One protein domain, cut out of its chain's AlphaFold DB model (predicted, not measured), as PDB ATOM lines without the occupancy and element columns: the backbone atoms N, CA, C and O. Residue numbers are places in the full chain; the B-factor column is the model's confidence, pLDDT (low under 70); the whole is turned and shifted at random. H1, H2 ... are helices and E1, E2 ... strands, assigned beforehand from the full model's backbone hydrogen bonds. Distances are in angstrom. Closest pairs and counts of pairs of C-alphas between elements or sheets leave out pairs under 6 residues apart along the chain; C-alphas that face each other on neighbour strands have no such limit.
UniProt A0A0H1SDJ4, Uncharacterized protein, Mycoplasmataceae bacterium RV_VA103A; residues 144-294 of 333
ATOM      1  N   ASN A 144     231.171 192.340 106.711       53.41
ATOM      2  CA  ASN A 144     229.860 191.758 106.969       53.41
ATOM      3  C   ASN A 144     229.240 191.271 105.646       53.41
ATOM      4  O   ASN A 144     228.047 191.442 105.392       53.41
ATOM      5  N   SER A 145     230.070 190.742 104.745       54.12
ATOM      6  CA  SER A 145     229.628 190.160 103.498       54.12
ATOM      7  C   SER A 145     228.985 188.812 103.814       54.12
ATOM      8  O   SER A 145     229.576 188.021 104.552       54.12
ATOM      9  N   PRO A 146     227.773 188.545 103.299       64.50
ATOM     10  CA  PRO A 146     227.129 187.255 103.491       64.50
ATOM     11  C   PRO A 146     228.025 186.135 102.958       64.50
ATOM     12  O   PRO A 146     228.710 186.307 101.945       64.50
ATOM     13  N   THR A 147     227.996 184.992 103.640       77.31
ATOM     14  CA  THR A 147     228.798 183.812 103.295       77.31
ATOM     15  C   THR A 147     228.535 183.394 101.849       77.31
ATOM     16  O   THR A 147     227.384 183.232 101.434       77.31
ATOM     17  N   LEU A 148     229.604 183.220 101.074       78.62
ATOM     18  CA  LEU A 148     229.527 182.861  99.658       78.62
ATOM     19  C   LEU A 148     229.261 181.364  99.510       78.62
ATOM     20  O   LEU A 148     229.956 180.573 100.132       78.62
ATOM     21  N   LEU A 149     228.301 180.964  98.677       79.88
ATOM     22  CA  LEU A 149     227.970 179.556  98.437       79.88
ATOM     23  C   LEU A 149     228.333 179.126  97.013       79.88
ATOM     24  O   LEU A 149     227.827 179.692  96.044       79.88
ATOM     25  N   PHE A 150     229.142 178.074  96.908       78.19
ATOM     26  CA  PHE A 150     229.456 177.366  95.668       78.19
ATOM     27  C   PHE A 150     228.820 175.974  95.677       78.19
ATOM     28  O   PHE A 150     229.062 175.184  96.589       78.19
ATOM     29  N   CYS A 151     228.021 175.654  94.661       75.56
ATOM     30  CA  CYS A 151     227.313 174.377  94.613       75.56
ATOM     31  C   CYS A 151     228.013 173.366  93.698       75.56
ATOM     32  O   CYS A 151     228.118 173.637  92.505       75.56
ATOM     33  N   GLY A 152     228.400 172.195  94.219       70.50
ATOM     34  CA  GLY A 152     228.946 171.075  93.437       70.50
ATOM     35  C   GLY A 152     230.348 170.628  93.864       70.50
ATOM     36  O   GLY A 152     231.189 171.448  94.239       70.50
ATOM     37  N   GLU A 153     230.615 169.319  93.766       71.94
ATOM     38  CA  GLU A 153     231.906 168.714  94.136       71.94
ATOM     39  C   GLU A 153     233.059 169.241  93.270       71.94
ATOM     40  O   GLU A 153     234.187 169.380  93.738       71.94
ATOM     41  N   GLU A 154     232.780 169.649  92.031       61.81
ATOM     42  CA  GLU A 154     233.765 170.267  91.150       61.81
ATOM     43  C   GLU A 154     234.403 171.524  91.769       61.81
ATOM     44  O   GLU A 154     235.583 171.793  91.541       61.81
ATOM     45  N   PHE A 155     233.664 172.268  92.599       68.00
ATOM     46  CA  PHE A 155     234.192 173.428  93.316       68.00
ATOM     47  C   PHE A 155     235.053 173.014  94.511       68.00
ATOM     48  O   PHE A 155     236.054 173.676  94.792       68.00
ATOM     49  N   ASN A 156     234.726 171.897  95.171       69.12
ATOM     50  CA  ASN A 156     235.570 171.315  96.215       69.12
ATOM     51  C   ASN A 156     236.938 170.913  95.660       69.12
ATOM     52  O   ASN A 156     237.970 171.266  96.233       69.12
ATOM     53  N   GLU A 157     236.949 170.208  94.529       66.88
ATOM     54  CA  GLU A 157     238.171 169.765  93.855       66.88
ATOM     55  C   GLU A 157     239.027 170.952  93.402       66.88
ATOM     56  O   GLU A 157     240.247 170.963  93.581       66.88
ATOM     57  N   GLN A 158     238.395 171.997  92.868       63.09
ATOM     58  CA  GLN A 158     239.098 173.175  92.363       63.09
ATOM     59  C   GLN A 158     239.636 174.073  93.477       63.09
ATOM     60  O   GLN A 158     240.760 174.563  93.361       63.09
ATOM     61  N   LEU A 159     238.890 174.263  94.572       67.31
ATOM     62  CA  LEU A 159     239.402 174.949  95.761       67.31
ATOM     63  C   LEU A 159     240.538 174.156  96.404       67.31
ATOM     64  O   LEU A 159     241.531 174.750  96.816       67.31
ATOM     65  N   ALA A 160     240.443 172.822  96.440       70.38
ATOM     66  CA  ALA A 160     241.516 171.958  96.923       70.38
ATOM     67  C   ALA A 160     242.787 172.068  96.061       70.38
ATOM     68  O   ALA A 160     243.877 172.212  96.613       70.38
ATOM     69  N   ALA A 161     242.650 172.070  94.733       63.75
ATOM     70  CA  ALA A 161     243.762 172.237  93.796       63.75
ATOM     71  C   ALA A 161     244.357 173.661  93.809       63.75
ATOM     72  O   ALA A 161     245.549 173.839  93.571       63.75
ATOM     73  N   GLY A 162     243.539 174.678  94.102       58.53
ATOM     74  CA  GLY A 162     243.927 176.091  94.154       58.53
ATOM     75  C   GLY A 162     244.465 176.581  95.502       58.53
ATOM     76  O   GLY A 162     244.864 177.744  95.586       58.53
ATOM     77  N   ARG A 163     244.509 175.733  96.545       61.56
ATOM     78  CA  ARG A 163     244.936 176.131  97.907       61.56
ATOM     79  C   ARG A 163     246.285 176.843  97.942       61.56
ATOM     80  O   ARG A 163     246.437 177.791  98.693       61.56
ATOM     81  N   GLY A 164     247.245 176.427  97.111       54.84
ATOM     82  CA  GLY A 164     248.574 177.051  97.065       54.84
ATOM     83  C   GLY A 164     248.576 178.508  96.577       54.84
ATOM     84  O   GLY A 164     249.483 179.260  96.920       54.84
ATOM     85  N   ASN A 165     247.557 178.918  95.813       50.47
ATOM     86  CA  ASN A 165     247.426 180.278  95.280       50.47
ATOM     87  C   ASN A 165     246.526 181.163  96.155       50.47
ATOM     88  O   ASN A 165     246.727 182.375  96.230       50.47
ATOM     89  N   LEU A 166     245.557 180.564  96.852       55.06
ATOM     90  CA  LEU A 166     244.743 181.228  97.866       55.06
ATOM     91  C   LEU A 166     245.551 181.268  99.165       55.06
ATOM     92  O   LEU A 166     245.378 180.408 100.022       55.06
ATOM     93  N   ARG A 167     246.441 182.268  99.288       49.62
ATOM     94  CA  ARG A 167     247.394 182.472 100.408       49.62
ATOM     95  C   ARG A 167     246.811 182.305 101.825       49.62
ATOM     96  O   ARG A 167     247.576 182.227 102.774       49.62
ATOM     97  N   THR A 168     245.491 182.278 101.975       53.59
ATOM     98  CA  THR A 168     244.745 182.251 103.237       53.59
ATOM     99  C   THR A 168     243.964 180.954 103.506       53.59
ATOM    100  O   THR A 168     243.431 180.808 104.609       53.59
ATOM    101  N   ILE A 169     243.892 179.998 102.565       55.78
ATOM    102  CA  ILE A 169     243.229 178.695 102.787       55.78
ATOM    103  C   ILE A 169     244.276 177.620 103.088       55.78
ATOM    104  O   ILE A 169     244.614 176.773 102.257       55.78
ATOM    105  N   GLU A 170     244.771 177.630 104.319       65.00
ATOM    106  CA  GLU A 170     245.559 176.517 104.845       65.00
ATOM    107  C   GLU A 170     244.651 175.372 105.321       65.00
ATOM    108  O   GLU A 170     243.454 175.565 105.545       65.00
ATOM    109  N   LYS A 171     245.206 174.157 105.501       62.78
ATOM    110  CA  LYS A 171     244.448 172.955 105.936       62.78
ATOM    111  C   LYS A 171     243.562 173.210 107.156       62.78
ATOM    112  O   LYS A 171     242.548 172.546 107.331       62.78
ATOM    113  N   TYR A 172     243.979 174.142 107.992       65.25
ATOM    114  CA  TYR A 172     243.427 174.383 109.300       65.25
ATOM    115  C   TYR A 172     242.286 175.408 109.332       65.25
ATOM    116  O   TYR A 172     241.658 175.551 110.372       65.25
ATOM    117  N   ASN A 173     242.021 176.109 108.222       85.38
ATOM    118  CA  ASN A 173     240.878 177.017 108.058       85.38
ATOM    119  C   ASN A 173     239.700 176.315 107.357       85.38
ATOM    120  O   ASN A 173     238.836 176.960 106.764       85.38
ATOM    121  N   ILE A 174     239.687 174.980 107.380       89.00
ATOM    122  CA  ILE A 174     238.728 174.149 106.657       89.00
ATOM    123  C   ILE A 174     237.888 173.367 107.657       89.00
ATOM    124  O   ILE A 174     238.405 172.624 108.494       89.00
ATOM    125  N   ILE A 175     236.576 173.490 107.520       91.38
ATOM    126  CA  ILE A 175     235.588 172.766 108.311       91.38
ATOM    127  C   ILE A 175     234.809 171.875 107.344       91.38
ATOM    128  O   ILE A 175     233.963 172.367 106.606       91.38
ATOM    129  N   ASP A 176     235.129 170.578 107.301       91.81
ATOM    130  CA  ASP A 176     234.506 169.618 106.376       91.81
ATOM    131  C   ASP A 176     233.372 168.841 107.050       91.81
ATOM    132  O   ASP A 176     233.611 167.899 107.806       91.81
ATOM    133  N   PHE A 177     232.133 169.215 106.749       91.75
ATOM    134  CA  PHE A 177     230.923 168.560 107.251       91.75
ATOM    135  C   PHE A 177     230.661 167.189 106.603       91.75
ATOM    136  O   PHE A 177     229.775 166.459 107.038       91.75
ATOM    137  N   GLY A 178     231.454 166.787 105.603       87.31
ATOM    138  CA  GLY A 178     231.457 165.419 105.079       87.31
ATOM    139  C   GLY A 178     232.118 164.404 106.019       87.31
ATOM    140  O   GLY A 178     231.938 163.200 105.842       87.31
ATOM    141  N   LEU A 179     232.866 164.867 107.028       86.56
ATOM    142  CA  LEU A 179     233.474 164.011 108.046       86.56
ATOM    143  C   LEU A 179     232.509 163.822 109.221       86.56
ATOM    144  O   LEU A 179     232.059 164.794 109.824       86.56
ATOM    145  N   ALA A 180     232.241 162.567 109.595       76.75
ATOM    146  CA  ALA A 180     231.260 162.223 110.633       76.75
ATOM    147  C   ALA A 180     231.536 162.886 111.999       76.75
ATOM    148  O   ALA A 180     230.604 163.220 112.727       76.75
ATOM    149  N   GLU A 181     232.805 163.118 112.333       82.62
ATOM    150  CA  GLU A 181     233.228 163.816 113.553       82.62
ATOM    151  C   GLU A 181     232.764 165.282 113.616       82.62
ATOM    152  O   GLU A 181     232.514 165.792 114.705       82.62
ATOM    153  N   ASN A 182     232.577 165.941 112.467       82.38
ATOM    154  CA  ASN A 182     232.217 167.359 112.384       82.38
ATOM    155  C   ASN A 182     230.700 167.600 112.439       82.38
ATOM    156  O   ASN A 182     230.268 168.748 112.410       82.38
ATOM    157  N   ASN A 183     229.890 166.544 112.576       82.88
ATOM    158  CA  ASN A 183     228.431 166.646 112.692       82.88
ATOM    159  C   ASN A 183     227.933 166.978 114.116       82.88
ATOM    160  O   ASN A 183     226.760 166.766 114.447       82.88
ATOM    161  N   LYS A 184     228.814 167.522 114.963       90.12
ATOM    162  CA  LYS A 184     228.523 167.912 116.346       90.12
ATOM    163  C   LYS A 184     228.684 169.427 116.543       90.12
ATOM    164  O   LYS A 184     229.705 169.966 116.107       90.12
ATOM    165  N   PRO A 185     227.733 170.106 117.214       91.44
ATOM    166  CA  PRO A 185     227.801 171.545 117.490       91.44
ATOM    167  C   PRO A 185     229.105 171.978 118.171       91.44
ATOM    168  O   PRO A 185     229.719 172.969 117.773       91.44
ATOM    169  N   GLU A 186     229.579 171.203 119.147       91.12
ATOM    170  CA  GLU A 186     230.776 171.534 119.924       91.12
ATOM    171  C   GLU A 186     232.040 171.475 119.060       91.12
ATOM    172  O   GLU A 186     232.962 172.268 119.233       91.12
ATOM    173  N   VAL A 187     232.080 170.558 118.088       91.12
ATOM    174  CA  VAL A 187     233.220 170.416 117.173       91.12
ATOM    175  C   VAL A 187     233.314 171.619 116.237       91.12
ATOM    176  O   VAL A 187     234.416 172.101 115.977       91.12
ATOM    177  N   LEU A 188     232.174 172.146 115.780       92.19
ATOM    178  CA  LEU A 188     232.132 173.376 114.990       92.19
ATOM    179  C   LEU A 188     232.652 174.574 115.795       92.19
ATOM    180  O   LEU A 188     233.524 175.296 115.312       92.19
ATOM    181  N   GLN A 189     232.172 174.753 117.028       91.19
ATOM    182  CA  GLN A 189     232.616 175.837 117.911       91.19
ATOM    183  C   GLN A 189     234.118 175.751 118.207       91.19
ATOM    184  O   GLN A 189     234.833 176.742 118.053       91.19
ATOM    185  N   ASN A 190     234.613 174.555 118.541       91.69
ATOM    186  CA  ASN A 190     236.031 174.326 118.808       91.69
ATOM    187  C   ASN A 190     236.898 174.611 117.577       91.69
ATOM    188  O   ASN A 190     237.929 175.265 117.705       91.69
ATOM    189  N   LYS A 191     236.477 174.190 116.376       92.12
ATOM    190  CA  LYS A 191     237.211 174.497 115.138       92.12
ATOM    191  C   LYS A 191     237.237 175.987 114.828       92.12
ATOM    192  O   LYS A 191     238.267 176.497 114.403       92.12
ATOM    193  N   VAL A 192     236.131 176.697 115.039       92.00
ATOM    194  CA  VAL A 192     236.087 178.155 114.852       92.00
ATOM    195  C   VAL A 192     237.016 178.864 115.841       92.00
ATOM    196  O   VAL A 192     237.770 179.747 115.434       92.00
ATOM    197  N   ALA A 193     237.014 178.448 117.109       91.44
ATOM    198  CA  ALA A 193     237.942 178.950 118.120       91.44
ATOM    199  C   ALA A 193     239.405 178.693 117.715       91.44
ATOM    200  O   ALA A 193     240.201 179.630 117.640       91.44
ATOM    201  N   GLU A 194     239.728 177.460 117.316       91.50
ATOM    202  CA  GLU A 194     241.062 177.057 116.854       91.50
ATOM    203  C   GLU A 194     241.515 177.848 115.614       91.50
ATOM    204  O   GLU A 194     242.687 178.189 115.469       91.50
ATOM    205  N   ILE A 195     240.609 178.162 114.688       91.06
ATOM    206  CA  ILE A 195     240.898 179.024 113.534       91.06
ATOM    207  C   ILE A 195     241.233 180.443 113.999       91.06
ATOM    208  O   ILE A 195     242.221 181.029 113.550       91.06
ATOM    209  N   CYS A 196     240.444 181.002 114.912       87.12
ATOM    210  CA  CYS A 196     240.671 182.338 115.455       87.12
ATOM    211  C   CYS A 196     241.940 182.431 116.314       87.12
ATOM    212  O   CYS A 196     242.565 183.491 116.368       87.12
ATOM    213  N   GLU A 197     242.343 181.340 116.961       89.00
ATOM    214  CA  GLU A 197     243.565 181.246 117.758       89.00
ATOM    215  C   GLU A 197     244.845 181.260 116.911       89.00
ATOM    216  O   GLU A 197     245.898 181.654 117.401       89.00
ATOM    217  N   LYS A 198     244.794 180.940 115.620       87.50
ATOM    218  CA  LYS A 198     246.019 180.872 114.812       87.50
ATOM    219  C   LYS A 198     246.705 182.216 114.609       87.50
ATOM    220  O   LYS A 198     246.085 183.212 114.222       87.50
ATOM    221  N   GLN A 199     248.018 182.217 114.830       81.44
ATOM    222  CA  GLN A 199     248.856 183.407 114.739       81.44
ATOM    223  C   GLN A 199     248.928 183.934 113.300       81.44
ATOM    224  O   GLN A 199     248.978 185.144 113.087       81.44
ATOM    225  N   GLU A 200     248.861 183.050 112.307       83.06
ATOM    226  CA  GLU A 200     248.845 183.394 110.886       83.06
ATOM    227  C   GLU A 200     247.594 184.205 110.534       83.06
ATOM    228  O   GLU A 200     247.691 185.283 109.947       83.06
ATOM    229  N   ASN A 201     246.418 183.740 110.972       83.25
ATOM    230  CA  ASN A 201     245.150 184.438 110.754       83.25
ATOM    231  C   ASN A 201     245.138 185.798 111.460       83.25
ATOM    232  O   ASN A 201     244.635 186.782 110.918       83.25
ATOM    233  N   TYR A 202     245.710 185.870 112.660       78.75
ATOM    234  CA  TYR A 202     245.888 187.130 113.374       78.75
ATOM    235  C   TYR A 202     246.831 188.093 112.628       78.75
ATOM    236  O   TYR A 202     246.539 189.285 112.495       78.75
ATOM    237  N   GLY A 203     247.938 187.577 112.090       72.06
ATOM    238  CA  GLY A 203     248.898 188.332 111.291       72.06
ATOM    239  C   GLY A 203     248.301 188.882 109.995       72.06
ATOM    240  O   GLY A 203     248.545 190.039 109.659       72.06
ATOM    241  N   GLU A 204     247.486 188.098 109.289       70.81
ATOM    242  CA  GLU A 204     246.793 188.535 108.071       70.81
ATOM    243  C   GLU A 204     245.780 189.652 108.357       70.81
ATOM    244  O   GLU A 204     245.822 190.689 107.689       70.81
ATOM    245  N   LYS A 205     244.980 189.526 109.427       72.50
ATOM    246  CA  LYS A 205     244.079 190.603 109.876       72.50
ATOM    247  C   LYS A 205     244.836 191.897 110.179       72.50
ATOM    248  O   LYS A 205     244.407 192.975 109.775       72.50
ATOM    249  N   ARG A 206     246.004 191.812 110.834       67.06
ATOM    250  CA  ARG A 206     246.856 192.988 111.103       67.06
ATOM    251  C   ARG A 206     247.399 193.651 109.837       67.06
ATOM    252  O   ARG A 206     247.603 194.862 109.837       67.06
ATOM    253  N   LYS A 207     247.631 192.886 108.766       63.88
ATOM    254  CA  LYS A 207     248.042 193.419 107.454       63.88
ATOM    255  C   LYS A 207     246.876 194.024 106.663       63.88
ATOM    256  O   LYS A 207     247.116 194.586 105.599       63.88
ATOM    257  N   GLY A 208     245.646 193.934 107.178       59.19
ATOM    258  CA  GLY A 208     244.435 194.395 106.499       59.19
ATOM    259  C   GLY A 208     243.869 193.394 105.491       59.19
ATOM    260  O   GLY A 208     243.050 193.784 104.666       59.19
ATOM    261  N   ASN A 209     244.298 192.129 105.542       66.50
ATOM    262  CA  ASN A 209     243.741 191.053 104.725       66.50
ATOM    263  C   ASN A 209     242.662 190.296 105.510       66.50
ATOM    264  O   ASN A 209     242.786 190.128 106.724       66.50
ATOM    265  N   SER A 210     241.660 189.764 104.809       72.94
ATOM    266  CA  SER A 210     240.646 188.880 105.391       72.94
ATOM    267  C   SER A 210     241.055 187.412 105.229       72.94
ATOM    268  O   SER A 210     241.118 186.915 104.098       72.94
ATOM    269  N   PRO A 211     241.348 186.675 106.317       79.50
ATOM    270  CA  PRO A 211     241.575 185.241 106.224       79.50
ATOM    271  C   PRO A 211     240.292 184.531 105.781       79.50
ATOM    272  O   PRO A 211     239.184 184.957 106.112       79.50
ATOM    273  N   ILE A 212     240.431 183.434 105.041       81.69
ATOM    274  CA  ILE A 212     239.290 182.711 104.475       81.69
ATOM    275  C   ILE A 212     239.000 181.480 105.333       81.69
ATOM    276  O   ILE A 212     239.906 180.685 105.569       81.69
ATOM    277  N   ILE A 213     237.743 181.292 105.740       88.00
ATOM    278  CA  ILE A 213     237.254 180.035 106.326       88.00
ATOM    279  C   ILE A 213     236.461 179.287 105.263       88.00
ATOM    280  O   ILE A 213     235.503 179.816 104.696       88.00
ATOM    281  N   TRP A 214     236.840 178.036 105.023       88.38
ATOM    282  CA  TRP A 214     236.160 177.165 104.078       88.38
ATOM    283  C   TRP A 214     235.255 176.165 104.806       88.38
ATOM    284  O   TRP A 214     235.712 175.207 105.427       88.38
ATOM    285  N   LEU A 215     233.951 176.383 104.684       91.62
ATOM    286  CA  LEU A 215     232.876 175.507 105.128       91.62
ATOM    287  C   LEU A 215     232.587 174.480 104.021       91.62
ATOM    288  O   LEU A 215     231.874 174.747 103.048       91.62
ATOM    289  N   LYS A 216     233.203 173.308 104.130       90.06
ATOM    290  CA  LYS A 216     233.149 172.261 103.116       90.06
ATOM    291  C   LYS A 216     231.976 171.309 103.335       90.06
ATOM    292  O   LYS A 216     231.779 170.834 104.446       90.06
ATOM    293  N   ASN A 217     231.237 170.996 102.269       91.25
ATOM    294  CA  ASN A 217     230.135 170.023 102.268       91.25
ATOM    295  C   ASN A 217     228.973 170.355 103.219       91.25
ATOM    296  O   ASN A 217     228.453 169.472 103.899       91.25
ATOM    297  N   ILE A 218     228.542 171.618 103.270       92.38
ATOM    298  CA  ILE A 218     227.490 172.060 104.209       92.38
ATOM    299  C   ILE A 218     226.138 171.348 104.003       92.38
ATOM    300  O   ILE A 218     225.313 171.307 104.908       92.38
ATOM    301  N   ASP A 219     225.920 170.741 102.836       91.00
ATOM    302  CA  ASP A 219     224.752 169.918 102.507       91.00
ATOM    303  C   ASP A 219     224.734 168.555 103.215       91.00
ATOM    304  O   ASP A 219     223.733 167.847 103.163       91.00
ATOM    305  N   LYS A 220     225.827 168.175 103.882       91.50
ATOM    306  CA  LYS A 220     225.911 166.952 104.695       91.50
ATOM    307  C   LYS A 220     225.450 167.146 106.140       91.50
ATOM    308  O   LYS A 220     225.403 166.172 106.888       91.50
ATOM    309  N   ILE A 221     225.095 168.370 106.530       89.88
ATOM    310  CA  ILE A 221     224.589 168.666 107.870       89.88
ATOM    311  C   ILE A 221     223.181 168.094 108.012       89.88
ATOM    312  O   ILE A 221     222.236 168.559 107.380       89.88
ATOM    313  N   THR A 222     223.038 167.095 108.877       85.81
ATOM    314  CA  THR A 222     221.740 166.482 109.209       85.81
ATOM    315  C   THR A 222     221.257 166.830 110.615       85.81
ATOM    316  O   THR A 222     220.107 166.560 110.948       85.81
ATOM    317  N   ASN A 223     222.131 167.387 111.462       89.69
ATOM    318  CA  ASN A 223     221.832 167.714 112.853       89.69
ATOM    319  C   ASN A 223     221.251 169.144 112.968       89.69
ATOM    320  O   ASN A 223     221.977 170.102 112.688       89.69
ATOM    321  N   PRO A 224     219.998 169.321 113.434       89.44
ATOM    322  CA  PRO A 224     219.378 170.643 113.582       89.44
ATOM    323  C   PRO A 224     220.084 171.573 114.577       89.44
ATOM    324  O   PRO A 224     220.027 172.793 114.431       89.44
ATOM    325  N   GLU A 225     220.734 171.030 115.607       91.88
ATOM    326  CA  GLU A 225     221.489 171.837 116.573       91.88
ATOM    327  C   GLU A 225     222.747 172.415 115.926       91.88
ATOM    328  O   GLU A 225     223.028 173.605 116.062       91.88
ATOM    329  N   LEU A 226     223.447 171.594 115.138       93.31
ATOM    330  CA  LEU A 226     224.609 172.027 114.365       93.31
ATOM    331  C   LEU A 226     224.220 173.080 113.327       93.31
ATOM    332  O   LEU A 226     224.949 174.043 113.119       93.31
ATOM    333  N   GLU A 227     223.060 172.910 112.699       92.06
ATOM    334  CA  GLU A 227     222.497 173.882 111.769       92.06
ATOM    335  C   GLU A 227     222.307 175.254 112.436       92.06
ATOM    336  O   GLU A 227     222.700 176.275 111.875       92.06
ATOM    337  N   ASN A 228     221.760 175.286 113.657       92.56
ATOM    338  CA  ASN A 228     221.581 176.532 114.401       92.56
ATOM    339  C   ASN A 228     222.928 177.175 114.780       92.56
ATOM    340  O   ASN A 228     223.048 178.396 114.707       92.56
ATOM    341  N   GLU A 229     223.939 176.387 115.155       93.44
ATOM    342  CA  GLU A 229     225.287 176.918 115.408       93.44
ATOM    343  C   GLU A 229     225.940 177.458 114.133       93.44
ATOM    344  O   GLU A 229     226.518 178.545 114.146       93.44
ATOM    345  N   LEU A 230     225.796 176.753 113.009       94.00
ATOM    346  CA  LEU A 230     226.304 177.220 111.726       94.00
ATOM    347  C   LEU A 230     225.663 178.550 111.328       94.00
ATOM    348  O   LEU A 230     226.373 179.435 110.860       94.00
ATOM    349  N   VAL A 231     224.354 178.720 111.551       93.19
ATOM    350  CA  VAL A 231     223.651 179.986 111.286       93.19
ATOM    351  C   VAL A 231     224.302 181.152 112.033       93.19
ATOM    352  O   VAL A 231     224.522 182.192 111.418       93.19
ATOM    353  N   LYS A 232     224.691 180.977 113.304       92.00
ATOM    354  CA  LYS A 232     225.388 182.030 114.069       92.00
ATOM    355  C   LYS A 232     226.725 182.426 113.442       92.00
ATOM    356  O   LYS A 232     227.121 183.583 113.526       92.00
ATOM    357  N   ILE A 233     227.414 181.468 112.822       92.19
ATOM    358  CA  ILE A 233     228.708 181.668 112.159       92.19
ATOM    359  C   ILE A 233     228.541 182.367 110.804       92.19
ATOM    360  O   ILE A 233     229.281 183.305 110.510       92.19
ATOM    361  N   ILE A 234     227.584 181.930 109.980       90.69
ATOM    362  CA  ILE A 234     227.398 182.454 108.616       90.69
ATOM    363  C   ILE A 234     226.600 183.761 108.561       90.69
ATOM    364  O   ILE A 234     226.679 184.451 107.543       90.69
ATOM    365  N   ASP A 235     225.832 184.092 109.606       87.25
ATOM    366  CA  ASP A 235     225.055 185.330 109.711       87.25
ATOM    367  C   ASP A 235     225.941 186.502 110.184       87.25
ATOM    368  O   ASP A 235     226.350 186.530 111.351       87.25
ATOM    369  N   PRO A 236     226.182 187.525 109.338       82.25
ATOM    370  CA  PRO A 236     227.003 188.680 109.703       82.25
ATOM    371  C   PRO A 236     226.477 189.484 110.901       82.25
ATOM    372  O   PRO A 236     227.218 190.249 111.514       82.25
ATOM    373  N   SER A 237     225.189 189.354 111.237       82.75
ATOM    374  CA  SER A 237     224.609 190.023 112.407       82.75
ATOM    375  C   SER A 237     224.929 189.319 113.729       82.75
ATOM    376  O   SER A 237     224.825 189.941 114.785       82.75
ATOM    377  N   GLN A 238     225.339 188.048 113.682       85.38
ATOM    378  CA  GLN A 238     225.588 187.211 114.861       85.38
ATOM    379  C   GLN A 238     227.066 186.833 115.019       85.38
ATOM    380  O   GLN A 238     227.524 186.588 116.133       85.38
ATOM    381  N   ASN A 239     227.841 186.851 113.934       87.56
ATOM    382  CA  ASN A 239     229.201 186.317 113.904       87.56
ATOM    383  C   ASN A 239     230.293 187.234 114.497       87.56
ATOM    384  O   ASN A 239     231.473 186.901 114.437       87.56
ATOM    385  N   THR A 240     229.916 188.373 115.085       83.75
ATOM    386  CA  THR A 240     230.849 189.342 115.698       83.75
ATOM    387  C   THR A 240     231.171 189.048 117.163       83.75
ATOM    388  O   THR A 240     232.105 189.624 117.720       83.75
ATOM    389  N   ASN A 241     230.392 188.179 117.814       84.88
ATOM    390  CA  ASN A 241     230.584 187.805 119.212       84.88
ATOM    391  C   ASN A 241     230.065 186.384 119.461       84.88
ATOM    392  O   ASN A 241     228.969 186.188 119.986       84.88
ATOM    393  N   LEU A 242     230.858 185.392 119.060       86.06
ATOM    394  CA  LEU A 242     230.516 183.976 119.225       86.06
ATOM    395  C   LEU A 242     230.917 183.411 120.595       86.06
ATOM    396  O   LEU A 242     230.595 182.269 120.912       86.06
ATOM    397  N   GLY A 243     231.613 184.202 121.412       86.19
ATOM    398  CA  GLY A 243     232.105 183.797 122.722       86.19
ATOM    399  C   GLY A 243     233.453 184.428 123.045       86.19
ATOM    400  O   GLY A 243     233.975 185.247 122.289       86.19
ATOM    401  N   LYS A 244     234.015 184.033 124.186       85.69
ATOM    402  CA  LYS A 244     235.346 184.446 124.637       85.69
ATOM    403  C   LYS A 244     236.282 183.247 124.662       85.69
ATOM    404  O   LYS A 244     235.860 182.153 125.027       85.69
ATOM    405  N   GLN A 245     237.545 183.471 124.333       86.75
ATOM    406  CA  GLN A 245     238.596 182.462 124.386       86.75
ATOM    407  C   GLN A 245     239.883 183.039 124.973       86.75
ATOM    408  O   GLN A 245     240.176 184.223 124.814       86.75
ATOM    409  N   GLN A 246     240.648 182.198 125.662       85.44
ATOM    410  CA  GLN A 246     241.989 182.533 126.134       85.44
ATOM    411  C   GLN A 246     242.986 182.128 125.060       85.44
ATOM    412  O   GLN A 246     243.032 180.959 124.692       85.44
ATOM    413  N   VAL A 247     243.771 183.084 124.577       83.19
ATOM    414  CA  VAL A 247     244.678 182.877 123.451       83.19
ATOM    415  C   VAL A 247     246.076 183.304 123.836       83.19
ATOM    416  O   VAL A 247     246.269 184.377 124.411       83.19
ATOM    417  N   GLU A 248     247.063 182.475 123.521       80.69
ATOM    418  CA  GLU A 248     248.462 182.840 123.694       80.69
ATOM    419  C   GLU A 248     248.972 183.517 122.419       80.69
ATOM    420  O   GLU A 248     249.106 182.905 121.362       80.69
ATOM    421  N   ARG A 249     249.235 184.817 122.517       73.19
ATOM    422  CA  ARG A 249     249.695 185.643 121.404       73.19
ATOM    423  C   ARG A 249     251.171 185.937 121.576       73.19
ATOM    424  O   ARG A 249     251.614 186.365 122.641       73.19
ATOM    425  N   GLU A 250     251.935 185.721 120.513       66.75
ATOM    426  CA  GLU A 250     253.338 186.112 120.484       66.75
ATOM    427  C   GLU A 250     253.448 187.612 120.194       66.75
ATOM    428  O   GLU A 250     252.997 188.106 119.155       66.75
ATOM    429  N   PHE A 251     254.039 188.333 121.143       59.00
ATOM    430  CA  PHE A 251     254.439 189.726 121.013       59.00
ATOM    431  C   PHE A 251     255.960 189.832 121.153       59.00
ATOM    432  O   PHE A 251     256.635 188.888 121.555       59.00
ATOM    433  N   TYR A 252     256.512 191.007 120.854       43.47
ATOM    434  CA  TYR A 252     257.953 191.263 120.953       43.47
ATOM    435  C   TYR A 252     258.537 191.023 122.359       43.47
ATOM    436  O   TYR A 252     259.715 190.704 122.476       43.47
ATOM    437  N   GLU A 253     257.727 191.143 123.416       39.81
ATOM    438  CA  GLU A 253     258.131 190.905 124.813       39.81
ATOM    439  C   GLU A 253     257.961 189.438 125.259       39.81
ATOM    440  O   GLU A 253     258.224 189.102 126.412       39.81
ATOM    441  N   GLY A 254     257.536 188.554 124.349       51.50
ATOM    442  CA  GLY A 254     257.248 187.150 124.616       51.50
ATOM    443  C   GLY A 254     255.780 186.796 124.387       51.50
ATOM    444  O   GLY A 254     255.001 187.548 123.797       51.50
ATOM    445  N   LYS A 255     255.400 185.602 124.836       73.94
ATOM    446  CA  LYS A 255     254.034 185.096 124.708       73.94
ATOM    447  C   LYS A 255     253.160 185.616 125.847       73.94
ATOM    448  O   LYS A 255     253.508 185.459 127.014       73.94
ATOM    449  N   ILE A 256     252.026 186.225 125.506       67.19
ATOM    450  CA  ILE A 256     251.067 186.775 126.469       67.19
ATOM    451  C   ILE A 256     249.727 186.073 126.274       67.19
ATOM    452  O   ILE A 256     249.246 185.943 125.149       67.19
ATOM    453  N   LYS A 257     249.109 185.645 127.377       77.50
ATOM    454  CA  LYS A 257     247.736 185.129 127.374       77.50
ATOM    455  C   LYS A 257     246.751 186.287 127.432       77.50
ATOM    456  O   LYS A 257     246.818 187.104 128.351       77.50
ATOM    457  N   ILE A 258     245.858 186.358 126.454       73.38
ATOM    458  CA  ILE A 258     244.854 187.413 126.323       73.38
ATOM    459  C   ILE A 258     243.481 186.764 126.183       73.38
ATOM    460  O   ILE A 258     243.320 185.770 125.476       73.38
ATOM    461  N   GLU A 259     242.482 187.341 126.848       78.38
ATOM    462  CA  GLU A 259     241.083 187.009 126.588       78.38
ATOM    463  C   GLU A 259     240.618 187.754 125.329       78.38
ATOM    464  O   GLU A 259     240.540 188.984 125.319       78.38
ATOM    465  N   GLU A 260     240.312 187.018 124.265       76.31
ATOM    466  CA  GLU A 260     239.798 187.565 123.009       76.31
ATOM    467  C   GLU A 260     238.343 187.145 122.785       76.31
ATOM    468  O   GLU A 260     237.916 186.054 123.168       76.31
ATOM    469  N   ILE A 261     237.574 188.017 122.134       83.19
ATOM    470  CA  ILE A 261     236.238 187.686 121.632       83.19
ATOM    471  C   ILE A 261     236.400 186.983 120.282       83.19
ATOM    472  O   ILE A 261     237.171 187.430 119.432       83.19
ATOM    473  N   ILE A 262     235.658 185.896 120.075       86.69
ATOM    474  CA  ILE A 262     235.589 185.206 118.788       86.69
ATOM    475  C   ILE A 262     234.738 186.058 117.836       86.69
ATOM    476  O   ILE A 262     233.507 186.029 117.890       86.69
ATOM    477  N   ASP A 263     235.421 186.826 116.985       85.44
ATOM    478  CA  ASP A 263     234.842 187.715 115.971       85.44
ATOM    479  C   ASP A 263     235.234 187.239 114.561       85.44
ATOM    480  O   ASP A 263     236.418 187.194 114.200       85.44
ATOM    481  N   LEU A 264     234.222 186.880 113.767       86.00
ATOM    482  CA  LEU A 264     234.359 186.423 112.386       86.00
ATOM    483  C   LEU A 264     234.094 187.511 111.337       86.00
ATOM    484  O   LEU A 264     234.233 187.238 110.151       86.00
ATOM    485  N   SER A 265     233.776 188.749 111.728       80.50
ATOM    486  CA  SER A 265     233.473 189.848 110.786       80.50
ATOM    487  C   SER A 265     234.655 190.303 109.923       80.50
ATOM    488  O   SER A 265     234.488 191.075 108.979       80.50
ATOM    489  N   GLN A 266     235.858 189.842 110.261       75.38
ATOM    490  CA  GLN A 266     237.095 190.073 109.513       75.38
ATOM    491  C   GLN A 266     237.549 188.834 108.728       75.38
ATOM    492  O   GLN A 266     238.663 188.813 108.211       75.38
ATOM    493  N   PHE A 267     236.731 187.781 108.681       82.56
ATOM    494  CA  PHE A 267     236.988 186.599 107.868       82.56
ATOM    495  C   PHE A 267     236.057 186.575 106.665       82.56
ATOM    496  O   PHE A 267     234.867 186.872 106.764       82.56
ATOM    497  N   THR A 268     236.578 186.109 105.536       81.94
ATOM    498  CA  THR A 268     235.737 185.755 104.399       81.94
ATOM    499  C   THR A 268     235.266 184.312 104.565       81.94
ATOM    500  O   THR A 268     236.070 183.381 104.617       81.94
ATOM    501  N   LEU A 269     233.953 184.106 104.632       85.25
ATOM    502  CA  LEU A 269     233.360 182.776 104.744       85.25
ATOM    503  C   LEU A 269     232.982 182.244 103.356       85.25
ATOM    504  O   LEU A 269     232.219 182.875 102.619       85.25
ATOM    505  N   VAL A 270     233.499 181.064 103.016       84.50
ATOM    506  CA  VAL A 270     233.199 180.356 101.767       84.50
ATOM    507  C   VAL A 270     232.582 179.005 102.094       84.50
ATOM    508  O   VAL A 270     233.217 178.160 102.715       84.50
ATOM    509  N   ALA A 271     231.352 178.788 101.652       87.62
ATOM    510  CA  ALA A 271     230.629 177.537 101.760       87.62
ATOM    511  C   ALA A 271     230.604 176.783 100.428       87.62
ATOM    512  O   ALA A 271     230.486 177.370  99.353       87.62
ATOM    513  N   THR A 272     230.685 175.459 100.513       86.00
ATOM    514  CA  THR A 272     230.623 174.552  99.357       86.00
ATOM    515  C   THR A 272     229.714 173.371  99.650       86.00
ATOM    516  O   THR A 272     229.576 172.971 100.810       86.00
ATOM    517  N   THR A 273     229.132 172.787  98.608       86.31
ATOM    518  CA  THR A 273     228.305 171.580  98.718       86.31
ATOM    519  C   THR A 273     228.835 170.443  97.867       86.31
ATOM    520  O   THR A 273     229.421 170.670  96.813       86.31
ATOM    521  N   SER A 274     228.562 169.212  98.292       85.25
ATOM    522  CA  SER A 274     228.957 167.999  97.566       85.25
ATOM    523  C   SER A 274     228.136 167.746  96.298       85.25
ATOM    524  O   SER A 274     228.471 166.902  95.471       85.25
ATOM    525  N   THR A 275     227.021 168.461  96.137       80.19
ATOM    526  CA  THR A 275     226.102 168.327  95.004       80.19
ATOM    527  C   THR A 275     225.746 169.695  94.436       80.19
ATOM    528  O   THR A 275     225.714 170.689  95.159       80.19
ATOM    529  N   SER A 276     225.468 169.750  93.133       69.81
ATOM    530  CA  SER A 276     225.113 170.986  92.420       69.81
ATOM    531  C   SER A 276     223.708 171.503  92.749       69.81
ATOM    532  O   SER A 276     223.444 172.694  92.600       69.81
ATOM    533  N   ASN A 277     222.818 170.630  93.233       76.94
ATOM    534  CA  ASN A 277     221.483 170.980  93.720       76.94
ATOM    535  C   ASN A 277     221.294 170.490  95.168       76.94
ATOM    536  O   ASN A 277     220.621 169.481  95.400       76.94
ATOM    537  N   PRO A 278     221.945 171.151  96.135       81.12
ATOM    538  CA  PRO A 278     221.938 170.712  97.519       81.12
ATOM    539  C   PRO A 278     220.582 170.983  98.177       81.12
ATOM    540  O   PRO A 278     220.001 172.058  98.028       81.12
ATOM    541  N   GLN A 279     220.094 170.027  98.966       83.25
ATOM    542  CA  GLN A 279     218.935 170.241  99.835       83.25
ATOM    543  C   GLN A 279     219.394 170.885 101.141       83.25
ATOM    544  O   GLN A 279     219.623 170.210 102.140       83.25
ATOM    545  N   LEU A 280     219.560 172.206 101.117       86.38
ATOM    546  CA  LEU A 280     219.832 172.987 102.318       86.38
ATOM    547  C   LEU A 280     218.527 173.396 102.992       86.38
ATOM    548  O   LEU A 280     217.513 173.661 102.342       86.38
ATOM    549  N   SER A 281     218.561 173.484 104.318       89.25
ATOM    550  CA  SER A 281     217.453 174.058 105.064       89.25
ATOM    551  C   SER A 281     217.243 175.524 104.675       89.25
ATOM    552  O   SER A 281     218.163 176.235 104.246       89.25
ATOM    553  N   LYS A 282     216.025 176.023 104.891       87.12
ATOM    554  CA  LYS A 282     215.720 177.436 104.654       87.12
ATOM    555  C   LYS A 282     216.554 178.364 105.551       87.12
ATOM    556  O   LYS A 282     217.010 179.401 105.089       87.12
ATOM    557  N   LYS A 283     216.819 177.956 106.799       87.50
ATOM    558  CA  LYS A 283     217.605 178.749 107.758       87.50
ATOM    559  C   LYS A 283     219.027 179.015 107.264       87.50
ATOM    560  O   LYS A 283     219.516 180.125 107.432       87.50
ATOM    561  N   ILE A 284     219.670 178.013 106.660       88.31
ATOM    562  CA  ILE A 284     221.000 178.162 106.064       88.31
ATOM    563  C   ILE A 284     220.893 178.955 104.761       88.31
ATOM    564  O   ILE A 284     221.607 179.937 104.577       88.31
ATOM    565  N   THR A 285     219.981 178.560 103.870       86.62
ATOM    566  CA  THR A 285     219.871 179.137 102.521       86.62
ATOM    567  C   THR A 285     219.627 180.646 102.554       86.62
ATOM    568  O   THR A 285     220.264 181.376 101.801       86.62
ATOM    569  N   ASP A 286     218.786 181.130 103.474       85.38
ATOM    570  CA  ASP A 286     218.462 182.556 103.623       85.38
ATOM    571  C   ASP A 286     219.679 183.418 104.027       85.38
ATOM    572  O   ASP A 286     219.651 184.641 103.889       85.38
ATOM    573  N   LYS A 287     220.748 182.800 104.548       83.69
ATOM    574  CA  LYS A 287     221.974 183.477 105.005       83.69
ATOM    575  C   LYS A 287     223.136 183.354 104.024       83.69
ATOM    576  O   LYS A 287     224.141 184.048 104.176       83.69
ATOM    577  N   LEU A 288     223.002 182.493 103.020       83.75
ATOM    578  CA  LEU A 288     224.026 182.253 102.017       83.75
ATOM    579  C   LEU A 288     223.770 183.088 100.766       83.75
ATOM    580  O   LEU A 288     222.641 183.238 100.305       83.75
ATOM    581  N   LYS A 289     224.848 183.591 100.170       78.56
ATOM    582  CA  LYS A 289     224.806 184.225  98.855       78.56
ATOM    583  C   LYS A 289     225.248 183.204  97.802       78.56
ATOM    584  O   LYS A 289     226.449 182.940  97.711       78.56
ATOM    585  N   PRO A 290     224.329 182.630  97.005       73.06
ATOM    586  CA  PRO A 290     224.709 181.707  95.944       73.06
ATOM    587  C   PRO A 290     225.540 182.438  94.891       73.06
ATOM    588  O   PRO A 290     225.179 183.524  94.430       73.06
ATOM    589  N   ILE A 291     226.660 181.835  94.505       62.97
ATOM    590  CA  ILE A 291     227.438 182.267  93.350       62.97
ATOM    591  C   ILE A 291     226.954 181.439  92.168       62.97
ATOM    592  O   ILE A 291     227.240 180.248  92.049       62.97
ATOM    593  N   GLU A 292     226.173 182.070  91.296       51.69
ATOM    594  CA  GLU A 292     225.760 181.436  90.050       51.69
ATOM    595  C   GLU A 292     226.991 181.175  89.176       51.69
ATOM    596  O   GLU A 292     227.722 182.096  88.808       51.69
ATOM    597  N   SER A 293     227.191 179.912  88.790       47.69
ATOM    598  CA  SER A 293     228.102 179.576  87.699       47.69
ATOM    599  C   SER A 293     227.697 180.365  86.450       47.69
ATOM    600  O   SER A 293     226.528 180.354  86.051       47.69
ATOM    601  N   ILE A 294     228.665 181.016  85.795       41.91
ATOM    602  CA  ILE A 294     228.460 181.755  84.536       41.91
ATOM    603  C   ILE A 294     227.742 180.867  83.502       41.91
ATOM    604  O   ILE A 294     226.911 181.347  82.732       41.91
TER     605      ILE A 294
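This is residues 144 to 294 of the 333 residues of an uncharacterized protein of Mycoplasmataceae bacterium RV_VA103A (UniProt A0A0H1SDJ4). A strongly twisted wall of five parallel strands, E2 E3 E6 E1 E7 from edge to edge, has H1 over one face and H4 over the other, with H2 side by side with H4 and grazing the sheet. Beyond the sheet, the long hairpin E4 and E5 reaches out to one end of the longest axis. The 151 printed residues hold five named helices and seven named strands, in the order E1 H1 E2 H2 H3 E3 H4 E4 E5 E6 H5 E7; the class is mixed, helices and strands. The whole is compact, with a radius of gyration of the C-alphas of 15.4 A, yet elongated, spanning 52 by 34 by 28 A.

In the sheet, E2 (residues 174 to 176) and E7 (288 to 290) are edge strands; E3 (212 to 216), E6 (268 to 273) and E1 (147 to 151) are inner. N 175 and O 214 of E2 and E3 are 2.8 A apart, N 215 and O 270 of E3 and E6 2.8 A, N 271 and O 148 of E6 and E1 2.7 A, and N 149 and O 289 of E1 and E7 2.9 A, each within hydrogen-bond range. H1 (153 to 162) is on the sheet at a height of 9.6 A over it, over E6 and along it at 19 degrees on the local plane, which only just has enough C-alphas, 6; E3 is only just not under it, with 2 C-alphas. On the opposite face, H4 (224 to 234) has a height of 11.6 A and is only just over E6, with 3 C-alphas. H2 (185 to 197) only grazes the sheet; its residues 185 to 189 touch H4 at a shallow tilt of 24 degrees, the same way, closest at C-alphas Pro 185 and Leu 226, 4.5 A. H5 (282 to 285) touches H4, with C-alphas Ile 284 and Val 231 closest at 6.1 A. H3 (199 to 206) is not on the sheet and is close to but not clearly touching H2, C-alphas Tyr 202 and Cys 196 being closest at 7.4 A. E4 (244 to 251) and E5 (254 to 261) form an antiparallel hairpin, with N 247 and O 258 2.9 A apart; the closest C-alphas of H2 and E4, Glu 197 and Val 247, are 6.0 A apart. E2, H2 H3, E3 is a strand-helix-strand unit, parallel neighbour strands with helices between; E1, H1, E2 and E6, H5, E7 are split ones, with other strands between theirs. The three crossovers are right-handed. Every O i to N i+4 pair is within hydrogen-bond range in H1, H2, H3 and H4; H5 is too short for one.

E1 begins at C-alpha 147 (228.798, 183.812, 103.295) and E7 ends at C-alpha 290 (224.709, 181.707, 95.944). From first to last C-alpha, E5 measures 21.2 A, E4 20.1 A, H2 18.5 A and E6 17.0 A.

The two C-alphas farthest apart, Glu 253 and Asn 277, are 52.0 A apart. The printed part has no cut, and the link from H1 to E2 is long, 11 residues. Mean pLDDT of the printed part is 78.7; 36 residues are under 70, among them 161 to 172 and 250 to 254.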